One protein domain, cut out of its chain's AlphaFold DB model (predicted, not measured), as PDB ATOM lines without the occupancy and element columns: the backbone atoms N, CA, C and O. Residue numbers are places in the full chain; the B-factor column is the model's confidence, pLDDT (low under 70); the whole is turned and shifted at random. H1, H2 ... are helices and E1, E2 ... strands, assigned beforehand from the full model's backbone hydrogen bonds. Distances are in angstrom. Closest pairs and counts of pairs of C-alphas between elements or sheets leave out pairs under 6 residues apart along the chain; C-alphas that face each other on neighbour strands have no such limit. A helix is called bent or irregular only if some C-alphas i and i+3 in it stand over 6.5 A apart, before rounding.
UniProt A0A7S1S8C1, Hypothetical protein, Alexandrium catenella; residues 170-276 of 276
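AT A GLANCE: This is residues 170 to 276 of the 276 residues of the protein "Hypothetical protein" of Alexandrium catenella (UniProt A0A7S1S8C1). One helix, H3, runs through the middle of a small helical body, with H1 and H2 on one side of it and H4 and H5, which meet as a corner, on the other. A two-stranded antiparallel ribbon, E1 and E2, made from the two ends of the printed part, runs by residues 228 to 234 of H3, and a long link from E1 loops out past H2 to reach H1. The printed part has 107 residues with five named helices and two named strands, in the order E1, H1, H2, H3, H4, H5, E2, and its class is mostly helix. It is compact, with a radius of gyration of the C-alphas of 13.4 A, yet elongated in outline, spanning 43 by 27 by 27 A.

IN THESE COORDINATES: Begin at C-alpha 170, at (-18.327, 4.775, 34.120), where E1 starts; it runs to residue 173. Next look for H1 at residues 193 to 199 and H2 at residues 206 to 215, the latter 14.4 A long. Find C-alpha 219 at (-34.823, 22.260, 28.632); from there H3 runs 21.1 A to residue 234. It is only just irregular: C-alphas 231 and 234 are 6.8 A apart. H4 follows at residues 241 to 249 and H5 at residues 255 to 264, 14.6 A long. E2, residues 269 to 275, covers 19.6 A and ends at C-alpha 275, at (-9.121, 0.031, 37.139).

HOW THE PARTS SIT: Start from H3, which touches H2 with its residues 222 to 226 alone, at a steep tilt of 56 degrees, opposite ways; the closest C-alphas, of Ala 213 and His 222, are 5.4 A apart. H1 is close to H3 but not clearly touching, at a shallow tilt of 11 degrees, the same way; the closest C-alphas are those of Ile 195 and Leu 223, 6.6 A. H4 is also close to H3 but not clearly touching, with the C-alphas of Phe 224 and Ala 248 closest at 7.9 A. H4 and H5 touch only at the corner by their link, about perpendicular at 82 degrees, with the C-alphas of Ala 248 and Gln 255 closest at 5.8 A. H3 and H5 are near each other. The closest C-alphas of E1 and H3 are those of Tyr 171 and Ala 233, 5.0 A. Across antiparallel E1 and E2, look at N 170 and O 272, 2.9 A, and N 270 and O 172, 3.0 A, both within hydrogen-bond range. In H1, H2, H4 and H5 every O i to N i+4 pair is within range; in H3, 11 of 12 are.

THE WHOLE: The two C-alphas farthest apart, of Ser 187 and Cys 276, are 44.5 A from each other. The printed part has no cut, and the link from E1 to H1, 19 residues, is long. In the B-factor column the mean pLDDT of the printed part is 84.5; residues 180 to 189 and residue 276 are under 70.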
ATOM      1  N   TYR A 170     -17.384   5.146  35.151       88.38
ATOM      2  CA  TYR A 170     -18.327   4.775  34.120       88.38
ATOM      3  C   TYR A 170     -19.731   4.931  34.680       88.38
ATOM      4  O   TYR A 170     -19.954   4.809  35.890       88.38
ATOM      5  N   TYR A 171     -20.674   5.208  33.792       89.38
ATOM      6  CA  TYR A 171     -22.058   5.458  34.155       89.38
ATOM      7  C   TYR A 171     -22.958   4.458  33.449       89.38
ATOM      8  O   TYR A 171     -22.868   4.272  32.241       89.38
ATOM      9  N   HIS A 172     -23.859   3.848  34.209       90.19
ATOM     10  CA  HIS A 172     -24.948   3.055  33.666       90.19
ATOM     11  C   HIS A 172     -26.261   3.802  33.833       90.19
ATOM     12  O   HIS A 172     -26.585   4.268  34.929       90.19
ATOM     13  N   PHE A 173     -27.018   3.878  32.743       93.31
ATOM     14  CA  PHE A 173     -28.382   4.378  32.748       93.31
ATOM     15  C   PHE A 173     -29.349   3.205  32.931       93.31
ATOM     16  O   PHE A 173     -29.430   2.322  32.079       93.31
ATOM     17  N   LEU A 174     -30.044   3.174  34.069       92.00
ATOM     18  CA  LEU A 174     -30.946   2.098  34.483       92.00
ATOM     19  C   LEU A 174     -32.351   2.670  34.735       92.00
ATOM     20  O   LEU A 174     -32.726   2.891  35.890       92.00
ATOM     21  N   PRO A 175     -33.151   2.912  33.680       88.88
ATOM     22  CA  PRO A 175     -34.469   3.539  33.808       88.88
ATOM     23  C   PRO A 175     -35.432   2.721  34.683       88.88
ATOM     24  O   PRO A 175     -36.235   3.287  35.418       88.88
ATOM     25  N   CYS A 176     -35.291   1.392  34.702       86.31
ATOM     26  CA  CYS A 176     -36.089   0.489  35.536       86.31
ATOM     27  C   CYS A 176     -35.885   0.673  37.051       86.31
ATOM     28  O   CYS A 176     -36.706   0.211  37.839       86.31
ATOM     29  N   ARG A 177     -34.804   1.341  37.477       85.12
ATOM     30  CA  ARG A 177     -34.538   1.657  38.888       85.12
ATOM     31  C   ARG A 177     -35.123   2.991  39.339       85.12
ATOM     32  O   ARG A 177     -34.955   3.352  40.506       85.12
ATOM     33  N   ALA A 178     -35.793   3.717  38.444       84.19
ATOM     34  CA  ALA A 178     -36.435   4.975  38.777       84.19
ATOM     35  C   ALA A 178     -37.384   4.774  39.964       84.19
ATOM     36  O   ALA A 178     -38.353   4.017  39.893       84.19
ATOM     37  N   ARG A 179     -37.105   5.452  41.081       77.75
ATOM     38  CA  ARG A 179     -37.992   5.392  42.245       77.75
ATOM     39  C   ARG A 179     -39.312   6.060  41.871       77.75
ATOM     40  O   ARG A 179     -39.316   7.241  41.523       77.75
ATOM     41  N   SER A 180     -40.426   5.344  42.026       58.44
ATOM     42  CA  SER A 180     -41.788   5.831  41.743       58.44
ATOM     43  C   SER A 180     -42.219   7.060  42.567       58.44
ATOM     44  O   SER A 180     -43.317   7.558  42.368       58.44
ATOM     45  N   GLY A 181     -41.377   7.546  43.492       51.53
ATOM     46  CA  GLY A 181     -41.623   8.709  44.353       51.53
ATOM     47  C   GLY A 181     -40.765   9.947  44.062       51.53
ATOM     48  O   GLY A 181     -40.799  10.891  44.848       51.53
ATOM     49  N   ALA A 182     -39.973   9.977  42.982       52.28
ATOM     50  CA  ALA A 182     -39.448  11.259  42.497       52.28
ATOM     51  C   ALA A 182     -40.635  12.129  42.045       52.28
ATOM     52  O   ALA A 182     -41.605  11.550  41.557       52.28
ATOM     53  N   PRO A 183     -40.605  13.467  42.214       51.38
ATOM     54  CA  PRO A 183     -41.743  14.328  41.911       51.38
ATOM     55  C   PRO A 183     -42.056  14.247  40.417       51.38
ATOM     56  O   PRO A 183     -41.525  14.993  39.600       51.38
ATOM     57  N   ALA A 184     -42.910  13.297  40.057       48.41
ATOM     58  CA  ALA A 184     -43.583  13.275  38.791       48.41
ATOM     59  C   ALA A 184     -44.529  14.468  38.845       48.41
ATOM     60  O   ALA A 184     -45.619  14.387  39.415       48.41
ATOM     61  N   ASN A 185     -44.100  15.585  38.260       49.62
ATOM     62  CA  ASN A 185     -45.033  16.558  37.717       49.62
ATOM     63  C   ASN A 185     -45.813  15.822  36.618       49.62
ATOM     64  O   ASN A 185     -45.490  15.879  35.437       49.62
ATOM     65  N   SER A 186     -46.797  15.036  37.047       45.56
ATOM     66  CA  SER A 186     -47.660  14.174  36.241       45.56
ATOM     67  C   SER A 186     -48.644  14.978  35.386       45.56
ATOM     68  O   SER A 186     -49.392  14.416  34.591       45.56
ATOM     69  N   SER A 187     -48.592  16.308  35.464       47.06
ATOM     70  CA  SER A 187     -49.150  17.207  34.464       47.06
ATOM     71  C   SER A 187     -48.235  17.224  33.236       47.06
ATOM     72  O   SER A 187     -47.334  18.057  33.157       47.06
ATOM     73  N   GLY A 188     -48.450  16.264  32.330       54.31
ATOM     74  CA  GLY A 188     -47.916  16.194  30.964       54.31
ATOM     75  C   GLY A 188     -46.613  16.957  30.742       54.31
ATOM     76  O   GLY A 188     -46.643  18.079  30.236       54.31
ATOM     77  N   VAL A 189     -45.479  16.361  31.128       62.47
ATOM     78  CA  VAL A 189     -44.160  16.952  30.875       62.47
ATOM     79  C   VAL A 189     -44.029  17.155  29.369       62.47
ATOM     80  O   VAL A 189     -43.884  16.200  28.608       62.47
ATOM     81  N   ASN A 190     -44.150  18.408  28.929       71.56
ATOM     82  CA  ASN A 190     -44.136  18.738  27.516       71.56
ATOM     83  C   ASN A 190     -42.695  18.625  27.017       71.56
ATOM     84  O   ASN A 190     -41.887  19.549  27.141       71.56
ATOM     85  N   VAL A 191     -42.357  17.437  26.521       77.62
ATOM     86  CA  VAL A 191     -41.052  17.143  25.943       77.62
ATOM     87  C   VAL A 191     -40.821  18.100  24.779       77.62
ATOM     88  O   VAL A 191     -41.566  18.113  23.798       77.62
ATOM     89  N   ASN A 192     -39.756  18.896  24.877       84.44
ATOM     90  CA  ASN A 192     -39.371  19.827  23.825       84.44
ATOM     91  C   ASN A 192     -39.263  19.089  22.478       84.44
ATOM     92  O   ASN A 192     -38.477  18.153  22.327       84.44
ATOM     93  N   THR A 193     -40.036  19.536  21.485       86.12
ATOM     94  CA  THR A 193     -40.121  18.886  20.166       86.12
ATOM     95  C   THR A 193     -38.791  18.833  19.415       86.12
ATOM     96  O   THR A 193     -38.645  17.991  18.529       86.12
ATOM     97  N   LYS A 194     -37.823  19.702  19.747       89.44
ATOM     98  CA  LYS A 194     -36.454  19.630  19.213       89.44
ATOM     99  C   LYS A 194     -35.696  18.437  19.797       89.44
ATOM    100  O   LYS A 194     -35.210  17.615  19.035       89.44
ATOM    101  N   ILE A 195     -35.688  18.303  21.126       90.12
ATOM    102  CA  ILE A 195     -35.040  17.181  21.831       90.12
ATOM    103  C   ILE A 195     -35.677  15.860  21.390       90.12
ATOM    104  O   ILE A 195     -34.977  14.903  21.075       90.12
ATOM    105  N   ARG A 196     -37.009  15.823  21.272       90.50
ATOM    106  CA  ARG A 196     -37.714  14.633  20.789       90.50
ATOM    107  C   ARG A 196     -37.241  14.195  19.408       90.50
ATOM    108  O   ARG A 196     -36.957  13.022  19.234       90.50
ATOM    109  N   ARG A 197     -37.131  15.128  18.458       91.25
ATOM    110  CA  ARG A 197     -36.664  14.837  17.092       91.25
ATOM    111  C   ARG A 197     -35.200  14.406  17.032       91.25
ATOM    112  O   ARG A 197     -34.842  13.659  16.133       91.25
ATOM    113  N   GLU A 198     -34.366  14.902  17.940       93.06
ATOM    114  CA  GLU A 198     -32.938  14.583  17.966       93.06
ATOM    115  C   GLU A 198     -32.661  13.203  18.578       93.06
ATOM    116  O   GLU A 198     -31.869  12.436  18.033       93.06
ATOM    117  N   PHE A 199     -33.319  12.867  19.692       92.50
ATOM    118  CA  PHE A 199     -32.987  11.674  20.479       92.50
ATOM    119  C   PHE A 199     -33.959  10.501  20.293       92.50
ATOM    120  O   PHE A 199     -33.542   9.348  20.398       92.50
ATOM    121  N   CYS A 200     -35.236  10.758  20.006       89.56
ATOM    122  CA  CYS A 200     -36.259   9.725  19.835       89.56
ATOM    123  C   CYS A 200     -36.613   9.555  18.343       89.56
ATOM    124  O   CYS A 200     -36.716  10.547  17.621       89.56
ATOM    125  N   PRO A 201     -36.823   8.320  17.849       85.56
ATOM    126  CA  PRO A 201     -36.700   7.035  18.551       85.56
ATOM    127  C   PRO A 201     -35.295   6.416  18.459       85.56
ATOM    128  O   PRO A 201     -35.072   5.312  18.942       85.56
ATOM    129  N   HIS A 202     -34.354   7.086  17.792       89.44
ATOM    130  CA  HIS A 202     -33.088   6.470  17.391       89.44
ATOM    131  C   HIS A 202     -32.144   6.164  18.557       89.44
ATOM    132  O   HIS A 202     -31.442   5.156  18.520       89.44
ATOM    133  N   TYR A 203     -32.127   7.013  19.585       91.56
ATOM    134  CA  TYR A 203     -31.174   6.915  20.688       91.56
ATOM    135  C   TYR A 203     -31.812   6.706  22.050       91.56
ATOM    136  O   TYR A 203     -31.113   6.257  22.949       91.56
ATOM    137  N   LEU A 204     -33.086   7.041  22.230       93.00
ATOM    138  CA  LEU A 204     -33.848   6.861  23.464       93.00
ATOM    139  C   LEU A 204     -35.272   6.438  23.104       93.00
ATOM    140  O   LEU A 204     -35.838   6.929  22.125       93.00
ATOM    141  N   SER A 205     -35.853   5.547  23.906       92.81
ATOM    142  CA  SER A 205     -37.287   5.261  23.834       92.81
ATOM    143  C   SER A 205     -38.105   6.452  24.343       92.81
ATOM    144  O   SER A 205     -37.600   7.311  25.072       92.81
ATOM    145  N   GLU A 206     -39.384   6.503  23.973       90.19
ATOM    146  CA  GLU A 206     -40.282   7.573  24.421       90.19
ATOM    147  C   GLU A 206     -40.416   7.589  25.957       90.19
ATOM    148  O   GLU A 206     -40.381   8.661  26.557       90.19
ATOM    149  N   ASP A 207     -40.462   6.417  26.598       89.62
ATOM    150  CA  ASP A 207     -40.547   6.286  28.060       89.62
ATOM    151  C   ASP A 207     -39.286   6.806  28.761       89.62
ATOM    152  O   ASP A 207     -39.362   7.518  29.765       89.62
ATOM    153  N   GLU A 208     -38.103   6.497  28.222       91.88
ATOM    154  CA  GLU A 208     -36.837   7.019  28.742       91.88
ATOM    155  C   GLU A 208     -36.757   8.536  28.583       91.88
ATOM    156  O   GLU A 208     -36.315   9.229  29.499       91.88
ATOM    157  N   LEU A 209     -37.214   9.064  27.446       92.06
ATOM    158  CA  LEU A 209     -37.224  10.498  27.196       92.06
ATOM    159  C   LEU A 209     -38.163  11.228  28.166       92.06
ATOM    160  O   LEU A 209     -37.791  12.253  28.733       92.06
ATOM    161  N   GLN A 210     -39.356  10.682  28.412       90.25
ATOM    162  CA  GLN A 210     -40.290  11.224  29.400       90.25
ATOM    163  C   GLN A 210     -39.729  11.150  30.822       90.25
ATOM    164  O   GLN A 210     -39.852  12.114  31.581       90.25
ATOM    165  N   LEU A 211     -39.063  10.046  31.172       91.19
ATOM    166  CA  LEU A 211     -38.382   9.900  32.454       91.19
ATOM    167  C   LEU A 211     -37.317  10.986  32.637       91.19
ATOM    168  O   LEU A 211     -37.319  11.669  33.658       91.19
ATOM    169  N   LEU A 212     -36.425  11.178  31.659       92.31
ATOM    170  CA  LEU A 212     -35.380  12.203  31.732       92.31
ATOM    171  C   LEU A 212     -35.973  13.617  31.786       92.31
ATOM    172  O   LEU A 212     -35.502  14.442  32.570       92.31
ATOM    173  N   ALA A 213     -37.034  13.880  31.021       91.50
ATOM    174  CA  ALA A 213     -37.746  15.152  31.052       91.50
ATOM    175  C   ALA A 213     -38.344  15.439  32.438       91.50
ATOM    176  O   ALA A 213     -38.224  16.553  32.936       91.50
ATOM    177  N   ALA A 214     -38.922  14.431  33.097       89.06
ATOM    178  CA  ALA A 214     -39.468  14.557  34.450       89.06
ATOM    179  C   ALA A 214     -38.388  14.791  35.525       89.06
ATOM    180  O   ALA A 214     -38.692  15.272  36.616       89.06
ATOM    181  N   ARG A 215     -37.124  14.448  35.240       88.06
ATOM    182  CA  ARG A 215     -35.975  14.669  36.138       88.06
ATOM    183  C   ARG A 215     -35.244  15.987  35.898       88.06
ATOM    184  O   ARG A 215     -34.399  16.364  36.714       88.06
ATOM    185  N   ALA A 216     -35.560  16.675  34.810       90.00
ATOM    186  CA  ALA A 216     -34.996  17.964  34.458       90.00
ATOM    187  C   ALA A 216     -35.901  19.107  34.934       90.00
ATOM    188  O   ALA A 216     -37.124  19.023  34.859       90.00
ATOM    189  N   LYS A 217     -35.304  20.206  35.407       87.75
ATOM    190  CA  LYS A 217     -36.069  21.422  35.744       87.75
ATOM    191  C   LYS A 217     -36.410  22.270  34.521       87.75
ATOM    192  O   LYS A 217     -37.383  23.014  34.540       87.75
ATOM    193  N   ASP A 218     -35.577  22.188  33.493       88.81
ATOM    194  CA  ASP A 218     -35.627  23.024  32.301       88.81
ATOM    195  C   ASP A 218     -35.152  22.236  31.065       88.81
ATOM    196  O   ASP A 218     -34.720  21.081  31.145       88.81
ATOM    197  N   GLY A 219     -35.240  22.871  29.894       87.81
ATOM    198  CA  GLY A 219     -34.823  22.260  28.632       87.81
ATOM    199  C   GLY A 219     -33.317  21.994  28.526       87.81
ATOM    200  O   GLY A 219     -32.935  21.062  27.822       87.81
ATOM    201  N   HIS A 220     -32.471  22.758  29.224       90.25
ATOM    202  CA  HIS A 220     -31.015  22.589  29.189       90.25
ATOM    203  C   HIS A 220     -30.588  21.349  29.973       90.25
ATOM    204  O   HIS A 220     -29.835  20.528  29.455       90.25
ATOM    205  N   GLN A 221     -31.139  21.155  31.171       92.00
ATOM    206  CA  GLN A 221     -30.942  19.943  31.965       92.00
ATOM    207  C   GLN A 221     -31.470  18.711  31.234       92.00
ATOM    208  O   GLN A 221     -30.824  17.666  31.249       92.00
ATOM    209  N   HIS A 222     -32.618  18.827  30.563       92.81
ATOM    210  CA  HIS A 222     -33.164  17.714  29.796       92.81
ATOM    211  C   HIS A 222     -32.241  17.330  28.633       92.81
ATOM    212  O   HIS A 222     -31.911  16.154  28.471       92.81
ATOM    213  N   LEU A 223     -31.775  18.319  27.865       93.19
ATOM    214  CA  LEU A 223     -30.831  18.103  26.773       93.19
ATOM    215  C   LEU A 223     -29.516  17.496  27.282       93.19
ATOM    216  O   LEU A 223     -29.035  16.521  26.709       93.19
ATOM    217  N   PHE A 224     -28.979  18.024  28.385       94.38
ATOM    218  CA  PHE A 224     -27.785  17.501  29.041       94.38
ATOM    219  C   PHE A 224     -27.936  16.023  29.410       94.38
ATOM    220  O   PHE A 224     -27.070  15.219  29.072       94.38
ATOM    221  N   LEU A 225     -29.039  15.644  30.067       94.38
ATOM    222  CA  LEU A 225     -29.289  14.259  30.466       94.38
ATOM    223  C   LEU A 225     -29.406  13.329  29.255       94.38
ATOM    224  O   LEU A 225     -28.807  12.255  29.261       94.38
ATOM    225  N   CYS A 226     -30.128  13.744  28.208       94.56
ATOM    226  CA  CYS A 226     -30.250  12.959  26.977       94.56
ATOM    227  C   CYS A 226     -28.881  12.739  26.335       94.56
ATOM    228  O   CYS A 226     -28.488  11.605  26.059       94.56
ATOM    229  N   ARG A 227     -28.125  13.825  26.163       94.62
ATOM    230  CA  ARG A 227     -26.800  13.786  25.557       94.62
ATOM    231  C   ARG A 227     -25.829  12.949  26.384       94.62
ATOM    232  O   ARG A 227     -25.097  12.143  25.823       94.62
ATOM    233  N   PHE A 228     -25.876  13.060  27.710       93.88
ATOM    234  CA  PHE A 228     -25.047  12.252  28.596       93.88
ATOM    235  C   PHE A 228     -25.352  10.756  28.476       93.88
ATOM    236  O   PHE A 228     -24.436   9.935  28.432       93.88
ATOM    237  N   VAL A 229     -26.634  10.380  28.408       93.94
ATOM    238  CA  VAL A 229     -27.015   8.971  28.238       93.94
ATOM    239  C   VAL A 229     -26.460   8.421  26.928       93.94
ATOM    240  O   VAL A 229     -25.898   7.329  26.927       93.94
ATOM    241  N   VAL A 230     -26.591   9.168  25.835       92.31
ATOM    242  CA  VAL A 230     -26.147   8.721  24.510       92.31
ATOM    243  C   VAL A 230     -24.625   8.674  24.409       92.31
ATOM    244  O   VAL A 230     -24.071   7.631  24.070       92.31
ATOM    245  N   ASP A 231     -23.954   9.770  24.758       89.56
ATOM    246  CA  ASP A 231     -22.519   9.934  24.517       89.56
ATOM    247  C   ASP A 231     -21.652   9.221  25.563       89.56
ATOM    248  O   ASP A 231     -20.522   8.835  25.263       89.56
ATOM    249  N   PHE A 232     -22.159   9.033  26.789       87.94
ATOM    250  CA  PHE A 232     -21.389   8.435  27.881       87.94
ATOM    251  C   PHE A 232     -21.959   7.106  28.359       87.94
ATOM    252  O   PHE A 232     -21.242   6.105  28.359       87.94
ATOM    253  N   ALA A 233     -23.232   7.073  28.765       87.94
ATOM    254  CA  ALA A 233     -23.767   5.898  29.454       87.94
ATOM    255  C   ALA A 233     -23.962   4.689  28.522       87.94
ATOM    256  O   ALA A 233     -23.583   3.573  28.871       87.94
ATOM    257  N   ARG A 234     -24.535   4.900  27.330       88.00
ATOM    258  CA  ARG A 234     -24.791   3.839  26.337       88.00
ATOM    259  C   ARG A 234     -23.559   3.486  25.522       88.00
ATOM    260  O   ARG A 234     -23.353   2.322  25.206       88.00
ATOM    261  N   ALA A 235     -22.722   4.473  25.225       85.00
ATOM    262  CA  ALA A 235     -21.437   4.237  24.581       85.00
ATOM    263  C   ALA A 235     -20.421   3.536  25.510       85.00
ATOM    264  O   ALA A 235     -19.332   3.184  25.061       85.00
ATOM    265  N   HIS A 236     -20.763   3.330  26.794       80.12
ATOM    266  CA  HIS A 236     -19.869   2.795  27.824       80.12
ATOM    267  C   HIS A 236     -18.534   3.546  27.884       80.12
ATOM    268  O   HIS A 236     -17.473   2.973  28.140       80.12
ATOM    269  N   CYS A 237     -18.586   4.854  27.636       79.25
ATOM    270  CA  CYS A 237     -17.393   5.672  27.580       79.25
ATOM    271  C   CYS A 237     -16.808   5.839  28.977       79.25
ATOM    272  O   CYS A 237     -17.511   6.125  29.949       79.25
ATOM    273  N   ARG A 238     -15.480   5.744  29.046       79.88
ATOM    274  CA  ARG A 238     -14.715   6.207  30.199       79.88
ATOM    275  C   ARG A 238     -14.984   7.697  30.414       79.88
ATOM    276  O   ARG A 238     -14.654   8.528  29.558       79.88
ATOM    277  N   THR A 239     -15.494   8.017  31.595       82.56
ATOM    278  CA  THR A 239     -15.647   9.376  32.106       82.56
ATOM    279  C   THR A 239     -14.616   9.601  33.208       82.56
ATOM    280  O   THR A 239     -14.570   8.893  34.213       82.56
ATOM    281  N   ASP A 240     -13.768  10.602  33.036       79.31
ATOM    282  CA  ASP A 240     -12.973  11.161  34.128       79.31
ATOM    283  C   ASP A 240     -13.488  12.563  34.463       79.31
ATOM    284  O   ASP A 240     -14.295  13.135  33.728       79.31
ATOM    285  N   ASP A 241     -13.027  13.110  35.582       78.38
ATOM    286  CA  ASP A 241     -13.403  14.444  36.046       78.38
ATOM    287  C   ASP A 241     -13.159  15.526  34.977       78.38
ATOM    288  O   ASP A 241     -13.926  16.479  34.900       78.38
ATOM    289  N   SER A 242     -12.125  15.387  34.137       78.56
ATOM    290  CA  SER A 242     -11.799  16.380  33.106       78.56
ATOM    291  C   SER A 242     -12.742  16.305  31.903       78.56
ATOM    292  O   SER A 242     -13.258  17.331  31.461       78.56
ATOM    293  N   ARG A 243     -13.050  15.095  31.424       82.06
ATOM    294  CA  ARG A 243     -14.044  14.852  30.369       82.06
ATOM    295  C   ARG A 243     -15.438  15.244  30.836       82.06
ATOM    296  O   ARG A 243     -16.184  15.853  30.076       82.06
ATOM    297  N   PHE A 244     -15.770  14.934  32.088       86.00
ATOM    298  CA  PHE A 244     -17.033  15.333  32.692       86.00
ATOM    299  C   PHE A 244     -17.149  16.852  32.803       86.00
ATOM    300  O   PHE A 244     -18.163  17.405  32.394       86.00
ATOM    301  N   ALA A 245     -16.111  17.529  33.304       84.75
ATOM    302  CA  ALA A 245     -16.081  18.983  33.407       84.75
ATOM    303  C   ALA A 245     -16.221  19.652  32.034       84.75
ATOM    304  O   ALA A 245     -17.038  20.556  31.880       84.75
ATOM    305  N   GLY A 246     -15.479  19.167  31.032       86.44
ATOM    306  CA  GLY A 246     -15.572  19.660  29.656       86.44
ATOM    307  C   GLY A 246     -16.970  19.473  29.069       86.44
ATOM    308  O   GLY A 246     -17.530  20.407  28.507       86.44
ATOM    309  N   PHE A 247     -17.576  18.303  29.277       88.38
ATOM    310  CA  PHE A 247     -18.947  18.045  28.846       88.38
ATOM    311  C   PHE A 247     -19.963  18.938  29.571       88.38
ATOM    312  O   PHE A 247     -20.806  19.556  28.928       88.38
ATOM    313  N   ALA A 248     -19.871  19.050  30.898       89.25
ATOM    314  CA  ALA A 248     -20.773  19.858  31.715       89.25
ATOM    315  C   ALA A 248     -20.700  21.353  31.374       89.25
ATOM    316  O   ALA A 248     -21.737  22.013  31.355       89.25
ATOM    317  N   ALA A 249     -19.513  21.868  31.044       88.69
ATOM    318  CA  ALA A 249     -19.305  23.268  30.675       88.69
ATOM    319  C   ALA A 249     -20.076  23.698  29.412       88.69
ATOM    320  O   ALA A 249     -20.311  24.886  29.213       88.69
ATOM    321  N   HIS A 250     -20.506  22.756  28.564       88.69
ATOM    322  CA  HIS A 250     -21.354  23.064  27.408       88.69
ATOM    323  C   HIS A 250     -22.814  23.356  27.775       88.69
ATOM    324  O   HIS A 250     -23.534  23.949  26.972       88.69
ATOM    325  N   PHE A 251     -23.263  22.928  28.957       88.75
ATOM    326  CA  PHE A 251     -24.672  22.987  29.359       88.75
ATOM    327  C   PHE A 251     -24.906  23.812  30.623       88.75
ATOM    328  O   PHE A 251     -26.015  24.310  30.813       88.75
ATOM    329  N   PHE A 252     -23.888  23.961  31.469       89.06
ATOM    330  CA  PHE A 252     -23.965  24.656  32.748       89.06
ATOM    331  C   PHE A 252     -22.841  25.676  32.884       89.06
ATOM    332  O   PHE A 252     -21.714  25.433  32.454       89.06
ATOM    333  N   GLU A 253     -23.122  26.779  33.579       83.88
ATOM    334  CA  GLU A 253     -22.094  27.757  33.955       83.88
ATOM    335  C   GLU A 253     -21.121  27.182  34.992       83.88
ATOM    336  O   GLU A 253     -19.941  27.537  35.028       83.88
ATOM    337  N   ARG A 254     -21.612  26.285  35.860       84.50
ATOM    338  CA  ARG A 254     -20.829  25.660  36.929       84.50
ATOM    339  C   ARG A 254     -20.975  24.146  36.894       84.50
ATOM    340  O   ARG A 254     -22.078  23.615  36.983       84.50
ATOM    341  N   GLN A 255     -19.846  23.437  36.909       84.75
ATOM    342  CA  GLN A 255     -19.805  21.968  36.996       84.75
ATOM    343  C   GLN A 255     -20.610  21.413  38.187       84.75
ATOM    344  O   GLN A 255     -21.222  20.353  38.079       84.75
ATOM    345  N   ALA A 256     -20.655  22.145  39.305       87.12
ATOM    346  CA  ALA A 256     -21.403  21.754  40.499       87.12
ATOM    347  C   ALA A 256     -22.902  21.521  40.230       87.12
ATOM    348  O   ALA A 256     -23.530  20.713  40.909       87.12
ATOM    349  N   GLU A 257     -23.484  22.190  39.230       88.38
ATOM    350  CA  GLU A 257     -24.888  22.001  38.851       88.38
ATOM    351  C   GLU A 257     -25.116  20.640  38.187       88.38
ATOM    352  O   GLU A 257     -26.073  19.940  38.527       88.38
ATOM    353  N   ALA A 258     -24.201  20.227  37.308       89.75
ATOM    354  CA  ALA A 258     -24.220  18.903  36.695       89.75
ATOM    355  C   ALA A 258     -24.041  17.801  37.750       89.75
ATOM    356  O   ALA A 258     -24.776  16.813  37.760       89.75
ATOM    357  N   GLU A 259     -23.096  17.978  38.676       89.75
ATOM    358  CA  GLU A 259     -22.856  17.028  39.770       89.75
ATOM    359  C   GLU A 259     -24.076  16.896  40.688       89.75
ATOM    360  O   GLU A 259     -24.469  15.785  41.057       89.75
ATOM    361  N   GLU A 260     -24.718  18.017  41.016       90.38
ATOM    362  CA  GLU A 260     -25.946  18.045  41.804       90.38
ATOM    363  C   GLU A 260     -27.108  17.358  41.072       90.38
ATOM    364  O   GLU A 260     -27.889  16.626  41.691       90.38
ATOM    365  N   LEU A 261     -27.208  17.535  39.752       90.75
ATOM    366  CA  LEU A 261     -28.199  16.854  38.921       90.75
ATOM    367  C   LEU A 261     -27.995  15.332  38.934       90.75
ATOM    368  O   LEU A 261     -28.967  14.595  39.124       90.75
ATOM    369  N   PHE A 262     -26.755  14.840  38.828       89.69
ATOM    370  CA  PHE A 262     -26.468  13.409  38.994       89.69
ATOM    371  C   PHE A 262     -26.743  12.923  40.406       89.69
ATOM    372  O   PHE A 262     -27.296  11.839  40.582       89.69
ATOM    373  N   ARG A 263     -26.410  13.720  41.428       89.38
ATOM    374  CA  ARG A 263     -26.670  13.368  42.826       89.38
ATOM    375  C   ARG A 263     -28.161  13.135  43.082       89.38
ATOM    376  O   ARG A 263     -28.502  12.196  43.799       89.38
ATOM    377  N   LYS A 264     -29.034  13.940  42.468       89.69
ATOM    378  CA  LYS A 264     -30.499  13.781  42.540       89.69
ATOM    379  C   LYS A 264     -31.031  12.585  41.759       89.69
ATOM    380  O   LYS A 264     -32.091  12.075  42.104       89.69
ATOM    381  N   ASN A 265     -30.298  12.130  40.748       90.25
ATOM    382  CA  ASN A 265     -30.704  11.060  39.839       90.25
ATOM    383  C   ASN A 265     -29.855   9.787  39.992       90.25
ATOM    384  O   ASN A 265     -29.727   9.000  39.058       90.25
ATOM    385  N   ARG A 266     -29.282   9.555  41.183       89.69
ATOM    386  CA  ARG A 266     -28.492   8.346  41.501       89.69
ATOM    387  C   ARG A 266     -29.292   7.046  41.439       89.69
ATOM    388  O   ARG A 266     -28.704   5.969  41.443       89.69
ATOM    389  N   ASP A 267     -30.620   7.132  41.437       89.56
ATOM    390  CA  ASP A 267     -31.489   5.975  41.251       89.56
ATOM    391  C   ASP A 267     -31.428   5.440  39.814       89.56
ATOM    392  O   ASP A 267     -31.413   4.226  39.630       89.56
ATOM    393  N   ILE A 268     -31.310   6.328  38.822       91.06
ATOM    394  CA  ILE A 268     -31.259   5.973  37.394       91.06
ATOM    395  C   ILE A 268     -29.848   6.032  36.798       91.06
ATOM    396  O   ILE A 268     -29.586   5.359  35.806       91.06
ATOM    397  N   PHE A 269     -28.927   6.787  37.402       91.19
ATOM    398  CA  PHE A 269     -27.515   6.831  37.020       91.19
ATOM    399  C   PHE A 269     -26.652   6.162  38.082       91.19
ATOM    400  O   PHE A 269     -26.377   6.733  39.139       91.19
ATOM    401  N   VAL A 270     -26.188   4.953  37.778       87.88
ATOM    402  CA  VAL A 270     -25.264   4.222  38.644       87.88
ATOM    403  C   VAL A 270     -23.843   4.466  38.158       87.88
ATOM    404  O   VAL A 270     -23.478   4.058  37.057       87.88
ATOM    405  N   GLN A 271     -23.045   5.134  38.988       88.38
ATOM    406  CA  GLN A 271     -21.617   5.313  38.752       88.38
ATOM    407  C   GLN A 271     -20.850   4.118  39.319       88.38
ATOM    408  O   GLN A 271     -21.046   3.747  40.478       88.38
ATOM    409  N   TYR A 272     -19.937   3.558  38.532       85.25
ATOM    410  CA  TYR A 272     -18.956   2.588  39.006       85.25
ATOM    411  C   TYR A 272     -17.547   3.046  38.645       85.25
ATOM    412  O   TYR A 272     -17.332   3.728  37.645       85.25
ATOM    413  N   VAL A 273     -16.586   2.698  39.498       84.25
ATOM    414  CA  VAL A 273     -15.176   3.040  39.309       84.25
ATOM    415  C   VAL A 273     -14.409   1.751  39.065       84.25
ATOM    416  O   VAL A 273     -14.484   0.834  39.882       84.25
ATOM    417  N   CYS A 274     -13.685   1.679  37.951       82.69
ATOM    418  CA  CYS A 274     -12.909   0.504  37.562       82.69
ATOM    419  C   CYS A 274     -11.447   0.877  37.294       82.69
ATOM    420  O   CYS A 274     -11.147   2.010  36.912       82.69
ATOM    421  N   ARG A 275     -10.541  -0.082  37.498       79.94
ATOM    422  CA  ARG A 275      -9.121   0.031  37.139       79.94
ATOM    423  C   ARG A 275      -8.973  -0.170  35.628       79.94
ATOM    424  O   ARG A 275      -9.603  -1.079  35.089       79.94
ATOM    425  N   CYS A 276      -8.195   0.692  34.979       68.19
ATOM    426  CA  CYS A 276      -7.861   0.618  33.554       68.19
ATOM    427  C   CYS A 276      -6.492  -0.021  33.345       68.19
ATOM    428  O   CYS A 276      -5.604   0.231  34.194       68.19
TER     429      CYS A 276